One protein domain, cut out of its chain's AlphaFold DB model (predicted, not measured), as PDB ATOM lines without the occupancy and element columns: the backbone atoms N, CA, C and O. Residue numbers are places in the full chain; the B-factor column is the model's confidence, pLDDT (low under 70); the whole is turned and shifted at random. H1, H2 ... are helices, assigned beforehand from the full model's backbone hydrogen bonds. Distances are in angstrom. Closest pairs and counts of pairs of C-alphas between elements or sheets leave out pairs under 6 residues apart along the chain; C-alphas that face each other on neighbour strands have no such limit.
ATOM      1  N   ALA A1118     203.865 117.814 186.113       84.06
ATOM      2  CA  ALA A1118     202.529 117.550 185.569       84.06
ATOM      3  C   ALA A1118     202.567 117.149 184.080       84.06
ATOM      4  O   ALA A1118     201.917 116.180 183.688       84.06
ATOM      5  N   ASP A1119     203.428 117.796 183.288       85.19
ATOM      6  CA  ASP A1119     203.664 117.580 181.849       85.19
ATOM      7  C   ASP A1119     203.959 116.103 181.490       85.19
ATOM      8  O   ASP A1119     203.747 115.651 180.355       85.19
ATOM      9  N   TYR A1120     204.467 115.343 182.466       88.06
ATOM     10  CA  TYR A1120     204.792 113.922 182.359       88.06
ATOM     11  C   TYR A1120     203.717 112.998 182.949       88.06
ATOM     12  O   TYR A1120     203.612 111.855 182.501       88.06
ATOM     13  N   VAL A1121     202.906 113.468 183.909       89.25
ATOM     14  CA  VAL A1121     201.924 112.644 184.641       89.25
ATOM     15  C   VAL A1121     200.948 111.964 183.689       89.25
ATOM     16  O   VAL A1121     200.836 110.740 183.727       89.25
ATOM     17  N   ARG A1122     200.296 112.721 182.789       87.31
ATOM     18  CA  ARG A1122     199.322 112.154 181.834       87.31
ATOM     19  C   ARG A1122     199.931 111.027 181.001       87.31
ATOM     20  O   ARG A1122     199.354 109.953 180.903       87.31
ATOM     21  N   ARG A1123     201.128 111.255 180.452       87.62
ATOM     22  CA  ARG A1123     201.813 110.315 179.549       87.62
ATOM     23  C   ARG A1123     202.260 109.048 180.268       87.62
ATOM     24  O   ARG A1123     202.019 107.955 179.774       87.62
ATOM     25  N   PHE A1124     202.881 109.180 181.438       90.25
ATOM     26  CA  PHE A1124     203.325 108.021 182.216       90.25
ATOM     27  C   PHE A1124     202.148 107.227 182.793       90.25
ATOM     28  O   PHE A1124     202.248 106.010 182.895       90.25
ATOM     29  N   ALA A1125     201.027 107.882 183.111       89.75
ATOM     30  CA  ALA A1125     199.799 107.206 183.519       89.75
ATOM     31  C   ALA A1125     199.122 106.460 182.353       89.75
ATOM     32  O   ALA A1125     198.710 105.316 182.534       89.75
ATOM     33  N   SER A1126     199.073 107.048 181.149       88.81
ATOM     34  CA  SER A1126     198.610 106.353 179.936       88.81
ATOM     35  C   SER A1126     199.501 105.163 179.570       88.81
ATOM     36  O   SER A1126     198.979 104.098 179.279       88.81
ATOM     37  N   ASN A1127     200.829 105.291 179.681       87.31
ATOM     38  CA  ASN A1127     201.784 104.190 179.461       87.31
ATOM     39  C   ASN A1127     201.683 103.043 180.498       87.31
ATOM     40  O   ASN A1127     202.443 102.079 180.412       87.31
ATOM     41  N   LEU A1128     200.816 103.172 181.508       88.31
ATOM     42  CA  LEU A1128     200.574 102.197 182.577       88.31
ATOM     43  C   LEU A1128     199.086 101.798 182.672       88.31
ATOM     44  O   LEU A1128     198.687 101.182 183.666       88.31
ATOM     45  N   ASP A1129     198.273 102.174 181.676       86.31
ATOM     46  CA  ASP A1129     196.824 101.933 181.588       86.31
ATOM     47  C   ASP A1129     196.034 102.397 182.831       86.31
ATOM     48  O   ASP A1129     195.121 101.725 183.314       86.31
ATOM     49  N   LEU A1130     196.404 103.556 183.390       87.31
ATOM     50  CA  LEU A1130     195.784 104.107 184.600       87.31
ATOM     51  C   LEU A1130     194.558 104.978 184.273       87.31
ATOM     52  O   LEU A1130     194.588 105.854 183.406       87.31
ATOM     53  N   LYS A1131     193.464 104.754 185.008       87.00
ATOM     54  CA  LYS A1131     192.140 105.358 184.768       87.00
ATOM     55  C   LYS A1131     192.153 106.882 184.959       87.00
ATOM     56  O   LYS A1131     192.836 107.399 185.835       87.00
ATOM     57  N   HIS A1132     191.307 107.625 184.237       85.38
ATOM     58  CA  HIS A1132     191.275 109.103 184.275       85.38
ATOM     59  C   HIS A1132     191.188 109.725 185.690       85.38
ATOM     60  O   HIS A1132     191.833 110.738 185.957       85.38
ATOM     61  N   LYS A1133     190.456 109.098 186.628       84.56
ATOM     62  CA  LYS A1133     190.382 109.539 188.037       84.56
ATOM     63  C   LYS A1133     191.755 109.546 188.734       84.56
ATOM     64  O   LYS A1133     192.028 110.436 189.532       84.56
ATOM     65  N   PHE A1134     192.619 108.584 188.400       89.12
ATOM     66  CA  PHE A1134     194.004 108.516 188.867       89.12
ATOM     67  C   PHE A1134     194.817 109.706 188.358       89.12
ATOM     68  O   PHE A1134     195.527 110.347 189.127       89.12
ATOM     69  N   VAL A1135     194.685 110.027 187.066       88.50
ATOM     70  CA  VAL A1135     195.418 111.128 186.422       88.50
ATOM     71  C   VAL A1135     195.093 112.459 187.098       88.50
ATOM     72  O   VAL A1135     196.007 113.186 187.472       88.50
ATOM     73  N   GLN A1136     193.810 112.741 187.345       88.62
ATOM     74  CA  GLN A1136     193.387 113.964 188.041       88.62
ATOM     75  C   GLN A1136     193.956 114.063 189.467       88.62
ATOM     76  O   GLN A1136     194.427 115.127 189.867       88.62
ATOM     77  N   ALA A1137     193.968 112.960 190.224       88.19
ATOM     78  CA  ALA A1137     194.579 112.929 191.553       88.19
ATOM     79  C   ALA A1137     196.107 113.117 191.499       88.19
ATOM     80  O   ALA A1137     196.665 113.827 192.330       88.19
ATOM     81  N   ALA A1138     196.782 112.531 190.507       90.06
ATOM     82  CA  ALA A1138     198.226 112.651 190.317       90.06
ATOM     83  C   ALA A1138     198.662 114.073 189.922       90.06
ATOM     84  O   ALA A1138     199.676 114.559 190.422       90.06
ATOM     85  N   GLU A1139     197.889 114.763 189.081       89.75
ATOM     86  CA  GLU A1139     198.140 116.170 188.742       89.75
ATOM     87  C   GLU A1139     197.935 117.094 189.946       89.75
ATOM     88  O   GLU A1139     198.770 117.960 190.199       89.75
ATOM     89  N   GLU A1140     196.884 116.875 190.740       88.69
ATOM     90  CA  GLU A1140     196.629 117.653 191.956       88.69
ATOM     91  C   GLU A1140     197.687 117.395 193.049       88.69
ATOM     92  O   GLU A1140     198.139 118.340 193.698       88.69
ATOM     93  N   VAL A1141     198.160 116.151 193.207       88.38
ATOM     94  CA  VAL A1141     199.296 115.817 194.089       88.38
ATOM     95  C   VAL A1141     200.573 116.530 193.641       88.38
ATOM     96  O   VAL A1141     201.264 117.110 194.478       88.38
ATOM     97  N   VAL A1142     200.885 116.535 192.340       88.81
ATOM     98  CA  VAL A1142     202.038 117.279 191.806       88.81
ATOM     99  C   VAL A1142     201.886 118.781 192.046       88.81
ATOM    100  O   VAL A1142     202.820 119.407 192.543       88.81
ATOM    101  N   ARG A1143     200.712 119.356 191.760       86.06
ATOM    102  CA  ARG A1143     200.434 120.790 191.939       86.06
ATOM    103  C   ARG A1143     200.582 121.230 193.398       86.06
ATOM    104  O   ARG A1143     201.064 122.329 193.654       86.06
ATOM    105  N   ARG A1144     200.198 120.376 194.353       86.50
ATOM    106  CA  ARG A1144     200.427 120.600 195.791       86.50
ATOM    107  C   ARG A1144     201.898 120.438 196.164       86.50
ATOM    108  O   ARG A1144     202.415 121.254 196.915       86.50
ATOM    109  N   PHE A1145     202.587 119.427 195.635       83.69
ATOM    110  CA  PHE A1145     204.002 119.194 195.936       83.69
ATOM    111  C   PHE A1145     204.924 120.292 195.388       83.69
ATOM    112  O   PHE A1145     205.913 120.630 196.035       83.69
ATOM    113  N   ASP A1146     204.570 120.917 194.261       77.81
ATOM    114  CA  ASP A1146     205.294 122.073 193.717       77.81
ATOM    115  C   ASP A1146     205.306 123.291 194.675       77.81
ATOM    116  O   ASP A1146     206.156 124.166 194.511       77.81
ATOM    117  N   ALA A1147     204.450 123.325 195.710       73.19
ATOM    118  CA  ALA A1147     204.475 124.332 196.780       73.19
ATOM    119  C   ALA A1147     205.409 123.989 197.968       73.19
ATOM    120  O   ALA A1147     205.729 124.875 198.753       73.19
ATOM    121  N   TYR A1148     205.878 122.741 198.091       70.12
ATOM    122  CA  TYR A1148     206.776 122.257 199.162       70.12
ATOM    123  C   TYR A1148     208.199 121.963 198.631       70.12
ATOM    124  O   TYR A1148     208.882 121.027 199.057       70.12
ATOM    125  N   LYS A1149     208.624 122.711 197.605       63.12
ATOM    126  CA  LYS A1149     209.650 122.304 196.628       63.12
ATOM    127  C   LYS A1149     211.086 122.731 196.976       63.12
ATOM    128  O   LYS A1149     211.840 123.158 196.105       63.12
ATOM    129  N   ASP A1150     211.511 122.537 198.222       54.19
ATOM    130  CA  ASP A1150     212.874 122.897 198.670       54.19
ATOM    131  C   ASP A1150     213.978 121.956 198.145       54.19
ATOM    132  O   ASP A1150     215.173 122.239 198.247       54.19
ATOM    133  N   LYS A1151     213.606 120.801 197.574       58.16
ATOM    134  CA  LYS A1151     214.543 119.777 197.085       58.16
ATOM    135  C   LYS A1151     214.597 119.762 195.559       58.16
ATOM    136  O   LYS A1151     213.641 119.348 194.905       58.16
ATOM    137  N   GLY A1152     215.753 120.117 194.990       64.00
ATOM    138  CA  GLY A1152     216.022 120.191 193.543       64.00
ATOM    139  C   GLY A1152     216.043 118.851 192.785       64.00
ATOM    140  O   GLY A1152     217.023 118.522 192.117       64.00
ATOM    141  N   ARG A1153     214.979 118.046 192.887       77.06
ATOM    142  CA  ARG A1153     214.783 116.810 192.113       77.06
ATOM    143  C   ARG A1153     214.319 117.116 190.684       77.06
ATOM    144  O   ARG A1153     213.652 118.110 190.423       77.06
ATOM    145  N   SER A1154     214.640 116.214 189.754       84.50
ATOM    146  CA  SER A1154     214.146 116.283 188.371       84.50
ATOM    147  C   SER A1154     212.616 116.115 188.327       84.50
ATOM    148  O   SER A1154     212.129 115.144 188.914       84.50
ATOM    149  N   PRO A1155     211.862 116.959 187.590       86.56
ATOM    150  CA  PRO A1155     210.403 116.840 187.469       86.56
ATOM    151  C   PRO A1155     209.924 115.454 187.015       86.56
ATOM    152  O   PRO A1155     208.932 114.943 187.525       86.56
ATOM    153  N   ILE A1156     210.684 114.794 186.133       88.81
ATOM    154  CA  ILE A1156     210.406 113.428 185.653       88.81
ATOM    155  C   ILE A1156     210.400 112.423 186.821       88.81
ATOM    156  O   ILE A1156     209.531 111.557 186.904       88.81
ATOM    157  N   SER A1157     211.359 112.549 187.743       89.31
ATOM    158  CA  SER A1157     211.488 111.657 188.902       89.31
ATOM    159  C   SER A1157     210.405 111.916 189.953       89.31
ATOM    160  O   SER A1157     209.940 110.973 190.588       89.31
ATOM    161  N   VAL A1158     209.972 113.174 190.099       88.56
ATOM    162  CA  VAL A1158     208.830 113.555 190.946       88.56
ATOM    163  C   VAL A1158     207.534 112.961 190.389       88.56
ATOM    164  O   VAL A1158     206.834 112.264 191.119       88.56
ATOM    165  N   ALA A1159     207.254 113.142 189.092       90.12
ATOM    166  CA  ALA A1159     206.066 112.591 188.432       90.12
ATOM    167  C   ALA A1159     205.977 111.062 188.578       90.12
ATOM    168  O   ALA A1159     204.940 110.525 188.969       90.12
ATOM    169  N   ALA A1160     207.087 110.357 188.336       90.25
ATOM    170  CA  ALA A1160     207.163 108.911 188.514       90.25
ATOM    171  C   ALA A1160     206.962 108.490 189.987       90.25
ATOM    172  O   ALA A1160     206.265 107.513 190.257       90.25
ATOM    173  N   GLY A1161     207.514 109.244 190.946       89.31
ATOM    174  CA  GLY A1161     207.315 109.012 192.383       89.31
ATOM    175  C   GLY A1161     205.862 109.188 192.837       89.31
ATOM    176  O   GLY A1161     205.373 108.381 193.628       89.31
ATOM    177  N   VAL A1162     205.154 110.184 192.294       90.06
ATOM    178  CA  VAL A1162     203.721 110.418 192.550       90.06
ATOM    179  C   VAL A1162     202.859 109.289 191.980       90.06
ATOM    180  O   VAL A1162     201.994 108.771 192.684       90.06
ATOM    181  N   ILE A1163     203.129 108.849 190.746       91.19
ATOM    182  CA  ILE A1163     202.424 107.711 190.133       91.19
ATOM    183  C   ILE A1163     202.671 106.427 190.937       91.19
ATOM    184  O   ILE A1163     201.726 105.690 191.219       91.19
ATOM    185  N   PHE A1164     203.903 106.175 191.393       90.44
ATOM    186  CA  PHE A1164     204.156 105.029 192.266       90.44
ATOM    187  C   PHE A1164     203.381 105.141 193.592       90.44
ATOM    188  O   PHE A1164     202.715 104.185 193.979       90.44
ATOM    189  N   MET A1165     203.388 106.308 194.248       87.56
ATOM    190  CA  MET A1165     202.664 106.527 195.508       87.56
ATOM    191  C   MET A1165     201.158 106.275 195.381       87.56
ATOM    192  O   MET A1165     200.594 105.542 196.190       87.56
ATOM    193  N   LEU A1166     200.513 106.844 194.359       88.56
ATOM    194  CA  LEU A1166     199.072 106.695 194.159       88.56
ATOM    195  C   LEU A1166     198.685 105.277 193.712       88.56
ATOM    196  O   LEU A1166     197.630 104.790 194.109       88.56
ATOM    197  N   SER A1167     199.543 104.569 192.966       87.94
ATOM    198  CA  SER A1167     199.265 103.175 192.574       87.94
ATOM    199  C   SER A1167     199.232 102.209 193.762       87.94
ATOM    200  O   SER A1167     198.539 101.204 193.697       87.94
ATOM    201  N   GLN A1168     199.900 102.500 194.885       86.00
ATOM    202  CA  GLN A1168     199.795 101.640 196.074       86.00
ATOM    203  C   GLN A1168     198.502 101.853 196.895       86.00
ATOM    204  O   GLN A1168     198.290 101.117 197.855       86.00
ATOM    205  N   LEU A1169     197.643 102.824 196.545       83.56
ATOM    206  CA  LEU A1169     196.371 103.098 197.244       83.56
ATOM    207  C   LEU A1169     195.162 102.348 196.663       83.56
ATOM    208  O   LEU A1169     194.160 102.168 197.362       83.56
ATOM    209  N   THR A1170     195.251 101.924 195.401       79.88
ATOM    210  CA  THR A1170     194.156 101.318 194.634       79.88
ATOM    211  C   THR A1170     194.557  99.914 194.205       79.88
ATOM    212  O   THR A1170     195.619  99.730 193.619       79.88
ATOM    213  N   GLU A1171     193.708  98.923 194.468       73.06
ATOM    214  CA  GLU A1171     194.029  97.513 194.208       73.06
ATOM    215  C   GLU A1171     194.098  97.208 192.697       73.06
ATOM    216  O   GLU A1171     195.100  96.654 192.248       73.06
ATOM    217  N   ASP A1172     193.128  97.676 191.901       73.88
ATOM    218  CA  ASP A1172     193.125  97.562 190.429       73.88
ATOM    219  C   ASP A1172     194.337  98.228 189.740       73.88
ATOM    220  O   ASP A1172     194.891  97.731 188.757       73.88
ATOM    221  N   ASP A1173     194.704  99.419 190.216       78.69
ATOM    222  CA  ASP A1173     195.617 100.339 189.524       78.69
ATOM    223  C   ASP A1173     197.063 100.194 190.043       78.69
ATOM    224  O   ASP A1173     197.932 101.026 189.763       78.69
ATOM    225  N   ARG A1174     197.339  99.128 190.807       83.69
ATOM    226  CA  ARG A1174     198.636  98.875 191.435       83.69
ATOM    227  C   ARG A1174     199.718  98.547 190.412       83.69
ATOM    228  O   ARG A1174     199.502  97.735 189.515       83.69
ATOM    229  N   ARG A1175     200.897  99.161 190.562       87.31
ATOM    230  CA  ARG A1175     202.068  98.954 189.689       87.31
ATOM    231  C   ARG A1175     203.339  98.695 190.499       87.31
ATOM    232  O   ARG A1175     203.445  99.121 191.653       87.31
ATOM    233  N   THR A1176     204.310  97.991 189.922       89.25
ATOM    234  CA  THR A1176     205.612  97.713 190.557       89.25
ATOM    235  C   THR A1176     206.642  98.819 190.302       89.25
ATOM    236  O   THR A1176     206.514  99.635 189.386       89.25
ATOM    237  N   TRP A1177     207.728  98.825 191.089       86.56
ATOM    238  CA  TRP A1177     208.878  99.712 190.859       86.56
ATOM    239  C   TRP A1177     209.450  99.569 189.441       86.56
ATOM    240  O   TRP A1177     209.876 100.565 188.856       86.56
ATOM    241  N   LYS A1178     209.436  98.347 188.890       88.31
ATOM    242  CA  LYS A1178     209.975  98.020 187.568       88.31
ATOM    243  C   LYS A1178     209.099  98.577 186.446       88.31
ATOM    244  O   LYS A1178     209.631  99.213 185.541       88.31
ATOM    245  N   GLU A1179     207.777  98.414 186.529       88.19
ATOM    246  CA  GLU A1179     206.829  98.998 185.564       88.19
ATOM    247  C   GLU A1179     206.943 100.524 185.518       88.19
ATOM    248  O   GLU A1179     207.129 101.100 184.449       88.19
ATOM    249  N   VAL A1180     206.913 101.191 186.678       89.00
ATOM    250  CA  VAL A1180     207.018 102.660 186.739       89.00
ATOM    251  C   VAL A1180     208.410 103.138 186.298       89.00
ATOM    252  O   VAL A1180     208.525 104.172 185.635       89.00
ATOM    253  N   SER A1181     209.477 102.381 186.584       90.00
ATOM    254  CA  SER A1181     210.830 102.644 186.065       90.00
ATOM    255  C   SER A1181     210.901 102.525 184.535       90.00
ATOM    256  O   SER A1181     211.498 103.384 183.881       90.00
ATOM    257  N   GLN A1182     210.245 101.519 183.952       86.75
ATOM    258  CA  GLN A1182     210.178 101.293 182.507       86.75
ATOM    259  C   GLN A1182     209.330 102.359 181.792       86.75
ATOM    260  O   GLN A1182     209.784 102.918 180.795       86.75
ATOM    261  N   ALA A1183     208.154 102.707 182.324       86.19
ATOM    262  CA  ALA A1183     207.251 103.701 181.734       86.19
ATOM    263  C   ALA A1183     207.776 105.149 181.812       86.19
ATOM    264  O   ALA A1183     207.475 105.953 180.928       86.19
ATOM    265  N   SER A1184     208.563 105.486 182.845       85.94
ATOM    266  CA  SER A1184     209.146 106.828 183.042       85.94
ATOM    267  C   SER A1184     210.588 106.984 182.542       85.94
ATOM    268  O   SER A1184     211.101 108.100 182.430       85.94
ATOM    269  N   GLY A1185     211.292 105.875 182.297       83.88
ATOM    270  CA  GLY A1185     212.719 105.867 181.976       83.88
ATOM    271  C   GLY A1185     213.641 106.314 183.125       83.88
ATOM    272  O   GLY A1185     214.835 106.538 182.889       83.88
ATOM    273  N   VAL A1186     213.129 106.463 184.350       87.94
ATOM    274  CA  VAL A1186     213.899 106.770 185.570       87.94
ATOM    275  C   VAL A1186     214.351 105.457 186.211       87.94
ATOM    276  O   VAL A1186     213.584 104.503 186.243       87.94
ATOM    277  N   SER A1187     215.578 105.369 186.730       88.94
ATOM    278  CA  SER A1187     216.047 104.139 187.391       88.94
ATOM    279  C   SER A1187     215.339 103.911 188.730       88.94
ATOM    280  O   SER A1187     215.057 104.863 189.461       88.94
ATOM    281  N   GLU A1188     215.110 102.644 189.093       86.94
ATOM    282  CA  GLU A1188     214.436 102.284 190.348       86.94
ATOM    283  C   GLU A1188     215.039 102.953 191.589       86.94
ATOM    284  O   GLU A1188     214.298 103.369 192.471       86.94
ATOM    285  N   GLY A1189     216.367 103.092 191.670       85.56
ATOM    286  CA  GLY A1189     217.023 103.771 192.794       85.56
ATOM    287  C   GLY A1189     216.640 105.252 192.900       85.56
ATOM    288  O   GLY A1189     216.343 105.743 193.987       85.56
ATOM    289  N   THR A1190     216.568 105.965 191.772       86.44
ATOM    290  CA  THR A1190     216.119 107.366 191.738       86.44
ATOM    291  C   THR A1190     214.616 107.489 191.999       86.44
ATOM    292  O   THR A1190     214.192 108.437 192.662       86.44
ATOM    293  N   LEU A1191     213.813 106.524 191.542       87.44
ATOM    294  CA  LEU A1191     212.381 106.442 191.834       87.44
ATOM    295  C   LEU A1191     212.125 106.219 193.337       87.44
ATOM    296  O   LEU A1191     211.351 106.956 193.942       87.44
ATOM    297  N   LYS A1192     212.848 105.280 193.959       86.94
ATOM    298  CA  LYS A1192     212.811 104.983 195.402       86.94
ATOM    299  C   LYS A1192     213.200 106.204 196.247       86.94
ATOM    300  O   LYS A1192     212.483 106.547 197.184       86.94
ATOM    301  N   LEU A1193     214.262 106.923 195.868       85.19
ATOM    302  CA  LEU A1193     214.640 108.194 196.508       85.19
ATOM    303  C   LEU A1193     213.562 109.283 196.363       85.19
ATOM    304  O   LEU A1193     213.302 110.010 197.315       85.19
ATOM    305  N   SER A1194     212.914 109.380 195.200       85.69
ATOM    306  CA  SER A1194     211.867 110.386 194.956       85.69
ATOM    307  C   SER A1194     210.585 110.077 195.741       85.69
ATOM    308  O   SER A1194     209.969 110.988 196.282       85.69
ATOM    309  N   TYR A1195     210.228 108.796 195.889       86.75
ATOM    310  CA  TYR A1195     209.149 108.360 196.782       86.75
ATOM    311  C   TYR A1195     209.451 108.694 198.254       86.75
ATOM    312  O   TYR A1195     208.574 109.206 198.942       86.75
ATOM    313  N   ALA A1196     210.687 108.493 198.728       84.62
ATOM    314  CA  ALA A1196     211.079 108.876 200.091       84.62
ATOM    315  C   ALA A1196     211.039 110.393 200.346       84.62
ATOM    316  O   ALA A1196     210.750 110.804 201.466       84.62
ATOM    317  N   ASP A1197     211.285 111.226 199.329       83.69
ATOM    318  CA  ASP A1197     211.123 112.680 199.446       83.69
ATOM    319  C   ASP A1197     209.645 113.121 199.478       83.69
ATOM    320  O   ASP A1197     209.336 114.132 200.107       83.69
ATOM    321  N   LEU A1198     208.736 112.361 198.852       84.94
ATOM    322  CA  LEU A1198     207.285 112.612 198.836       84.94
ATOM    323  C   LEU A1198     206.560 112.069 200.085       84.94
ATOM    324  O   LEU A1198     205.618 112.687 200.581       84.94
ATOM    325  N   TYR A1199     206.976 110.903 200.593       85.75
ATOM    326  CA  TYR A1199     206.272 110.128 201.628       85.75
ATOM    327  C   TYR A1199     205.939 110.876 202.942       85.75
ATOM    328  O   TYR A1199     204.855 110.624 203.488       85.75
ATOM    329  N   PRO A1200     206.777 111.799 203.467       85.00
ATOM    330  CA  PRO A1200     206.441 112.575 204.664       85.00
ATOM    331  C   PRO A1200     205.154 113.395 204.516       85.00
ATOM    332  O   PRO A1200     204.374 113.481 205.460       85.00
ATOM    333  N   TYR A1201     204.896 113.929 203.320       85.06
ATOM    334  CA  TYR A1201     203.799 114.862 203.046       85.06
ATOM    335  C   TYR A1201     202.518 114.182 202.539       85.06
ATOM    336  O   TYR A1201     201.546 114.861 202.219       85.06
ATOM    337  N   ARG A1202     202.483 112.843 202.456       85.38
ATOM    338  CA  ARG A1202     201.397 112.081 201.803       85.38
ATOM    339  C   ARG A1202     199.981 112.445 202.288       85.38
ATOM    340  O   ARG A1202     199.093 112.580 201.455       85.38
ATOM    341  N   GLU A1203     199.790 112.693 203.589       83.25
ATOM    342  CA  GLU A1203     198.493 113.103 204.171       83.25
ATOM    343  C   GLU A1203     198.048 114.524 203.764       83.25
ATOM    344  O   GLU A1203     196.863 114.820 203.804       83.25
ATOM    345  N   GLN A1204     198.973 115.395 203.346       83.75
ATOM    346  CA  GLN A1204     198.686 116.761 202.876       83.75
ATOM    347  C   GLN A1204     198.573 116.838 201.344       83.75
ATOM    348  O   GLN A1204     197.901 117.712 200.797       83.75
ATOM    349  N   LEU A1205     199.257 115.935 200.634       85.25
ATOM    350  CA  LEU A1205     199.277 115.904 199.175       85.25
ATOM    351  C   LEU A1205     198.048 115.198 198.592       85.25
ATOM    352  O   LEU A1205     197.414 115.734 197.682       85.25
ATOM    353  N   ILE A1206     197.703 114.006 199.089       86.50
ATOM    354  CA  ILE A1206     196.686 113.138 198.476       86.50
ATOM    355  C   ILE A1206     195.271 113.709 198.711       86.50
ATOM    356  O   ILE A1206     194.932 114.038 199.845       86.50
ATOM    357  N   PRO A1207     194.414 113.841 197.677       84.69
ATOM    358  CA  PRO A1207     193.022 114.247 197.865       84.69
ATOM    359  C   PRO A1207     192.195 113.191 198.614       84.69
ATOM    360  O   PRO A1207     192.171 112.025 198.217       84.69
ATOM    361  N   GLU A1208     191.420 113.618 199.615       79.38
ATOM    362  CA  GLU A1208     190.437 112.773 200.322       79.38
ATOM    363  C   GLU A1208     189.385 112.170 199.371       79.38
ATOM    364  O   GLU A1208     188.871 111.078 199.598       79.38
ATOM    365  N   SER A1209     189.108 112.854 198.255       78.12
ATOM    366  CA  SER A1209     188.236 112.384 197.171       78.12
ATOM    367  C   SER A1209     188.817 111.228 196.342       78.12
ATOM    368  O   SER A1209     188.106 110.677 195.501       78.12
ATOM    369  N   PHE A1210     190.087 110.863 196.551       82.69
ATOM    370  CA  PHE A1210     190.753 109.741 195.883       82.69
ATOM    371  C   PHE A1210     190.989 108.548 196.822       82.69
ATOM    372  O   PHE A1210     190.779 107.407 196.415       82.69
ATOM    373  N   ALA A1211     191.395 108.789 198.073       81.44
ATOM    374  CA  ALA A1211     191.612 107.742 199.072       81.44
ATOM    375  C   ALA A1211     191.274 108.234 200.487       81.44
ATOM    376  O   ALA A1211     191.547 109.384 200.829       81.44
ATOM    377  N   SER A1212     190.731 107.351 201.333       79.44
ATOM    378  CA  SER A1212     190.446 107.691 202.731       79.44
ATOM    379  C   SER A1212     191.740 107.914 203.537       79.44
ATOM    380  O   SER A1212     192.738 107.224 203.287       79.44
ATOM    381  N   PRO A1213     191.745 108.811 204.547       75.69
ATOM    382  CA  PRO A1213     192.932 109.086 205.365       75.69
ATOM    383  C   PRO A1213     193.550 107.837 206.017       75.69
ATOM    384  O   PRO A1213     194.767 107.742 206.163       75.69
ATOM    385  N   GLU A1214     192.730 106.838 206.353       74.94
ATOM    386  CA  GLU A1214     193.182 105.546 206.882       74.94
ATOM    387  C   GLU A1214     194.023 104.758 205.863       74.94
ATOM    388  O   GLU A1214     195.107 104.281 206.200       74.94
ATOM    389  N   LYS A1215     193.593 104.685 204.593       76.81
ATOM    390  CA  LYS A1215     194.377 104.045 203.522       76.81
ATOM    391  C   LYS A1215     195.682 104.800 203.244       76.81
ATOM    392  O   LYS A1215     196.713 104.170 203.021       76.81
ATOM    393  N   VAL A1216     195.671 106.132 203.331       79.81
ATOM    394  CA  VAL A1216     196.879 106.970 203.191       79.81
ATOM    395  C   VAL A1216     197.868 106.761 204.352       79.81
ATOM    396  O   VAL A1216     199.086 106.796 204.152       79.81
ATOM    397  N   ARG A1217     197.371 106.466 205.561       77.94
ATOM    398  CA  ARG A1217     198.196 106.081 206.720       77.94
ATOM    399  C   ARG A1217     198.783 104.677 206.611       77.94
ATOM    400  O   ARG A1217     199.900 104.473 207.077       77.94
ATOM    401  N   LEU A1218     198.077 103.754 205.959       75.19
ATOM    402  CA  LEU A1218     198.517 102.374 205.710       75.19
ATOM    403  C   LEU A1218     199.550 102.230 204.571       75.19
ATOM    404  O   LEU A1218     200.106 101.143 204.401       75.19
ATOM    405  N   LEU A1219     199.854 103.296 203.816       77.88
ATOM    406  CA  LEU A1219     200.968 103.307 202.857       77.88
ATOM    407  C   LEU A1219     202.286 102.932 203.546       77.88
ATOM    408  O   LEU A1219     202.669 103.530 204.549       77.88
ATOM    409  N   SER A1220     203.025 101.976 202.985       68.38
ATOM    410  CA  SER A1220     204.283 101.531 203.581       68.38
ATOM    411  C   SER A1220     205.435 102.511 203.322       68.38
ATOM    412  O   SER A1220     205.719 102.916 202.192       68.38
ATOM    413  N   ALA A1221     206.174 102.829 204.388       60.47
ATOM    414  CA  ALA A1221     207.459 103.527 204.306       60.47
ATOM    415  C   ALA A1221     208.603 102.632 203.779       60.47
ATOM    416  O   ALA A1221     209.685 103.116 203.459       60.47
ATOM    417  N   THR A1222     208.417 101.305 203.773       51.56
ATOM    418  CA  THR A1222     209.513 100.329 203.674       51.56
ATOM    419  C   THR A1222     209.708  99.791 202.257       51.56
ATOM    420  O   THR A1222     208.807  99.183 201.684       51.56
ATOM    421  N   PHE A1223     210.933  99.904 201.733       54.50
ATOM    422  CA  PHE A1223     211.359  99.447 200.398       54.50
ATOM    423  C   PHE A1223     211.435  97.914 200.210       54.50
ATOM    424  O   PHE A1223     212.363  97.413 199.575       54.50
ATOM    425  N   LYS A1224     210.503  97.132 200.766       39.09
ATOM    426  CA  LYS A1224     210.542  95.667 200.650       39.09
ATOM    427  C   LYS A1224     210.252  95.224 199.214       39.09
ATOM    428  O   LYS A1224     209.112  95.268 198.762       39.09
ATOM    429  N   SER A1225     211.294  94.770 198.529       35.28
ATOM    430  CA  SER A1225     211.194  94.019 197.281       35.28
ATOM    431  C   SER A1225     210.554  92.651 197.519       35.28
ATOM    432  O   SER A1225     210.990  91.901 198.396       35.28
ATOM    433  N   ARG A1226     209.574  92.327 196.684       28.03
ATOM    434  CA  ARG A1226     209.231  90.978 196.236       28.03
ATOM    435  C   ARG A1226     209.118  91.036 194.716       28.03
ATOM    436  O   ARG A1226     208.764  92.137 194.235       28.03
TER     437      ARG A1226
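What this domain is: This is residues 1118 to 1226 of the 1226 residues of the protein "Transcription factor IIB" of Klebsormidium nitens (UniProt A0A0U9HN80). Look for H3 in the core of a compact, rounded ball of mostly crossed helices, between the hairpin of H1 and H2 and kinked H5. H4 packs on H3, and H6 on H5. The 109 printed residues, all helix in class, have six named helices, H1 to H6, and no named strand. The radius of gyration of the C-alphas is 12.4 A, the spans 33 by 30 by 28 A.

Where its parts are: Find C-alpha 1118 at (202.529, 117.550, 185.569); H1 runs to 1126. H2 is 1132 to 1145, 20.0 A; H3 1155 to 1167, 18.4 A; H4 1177 to 1184; H5 1188 to 1205, 22.2 A, kinked 54 degrees near 1199; H6 1213 to 1217, ending at (198.196, 106.081, 206.720).

How they stand to each other: Hubs H3 and H5 touch at a steep tilt of 66 degrees, closest C-alphas Gly 1161 and Tyr 1195, 4.8 A. H1 touches H3, closest C-alphas Val 1121 and Ala 1159, 5.6 A. Every O i to N i+4 pair is within hydrogen-bond range in H2, H3, H4 and H6; 3 of 5 in H1, 9 of 14 in H5.

The domain as a whole: The printed part has no cut and no long link; pLDDT is under 70 at 1149 to 1152 and 1220 to 1226.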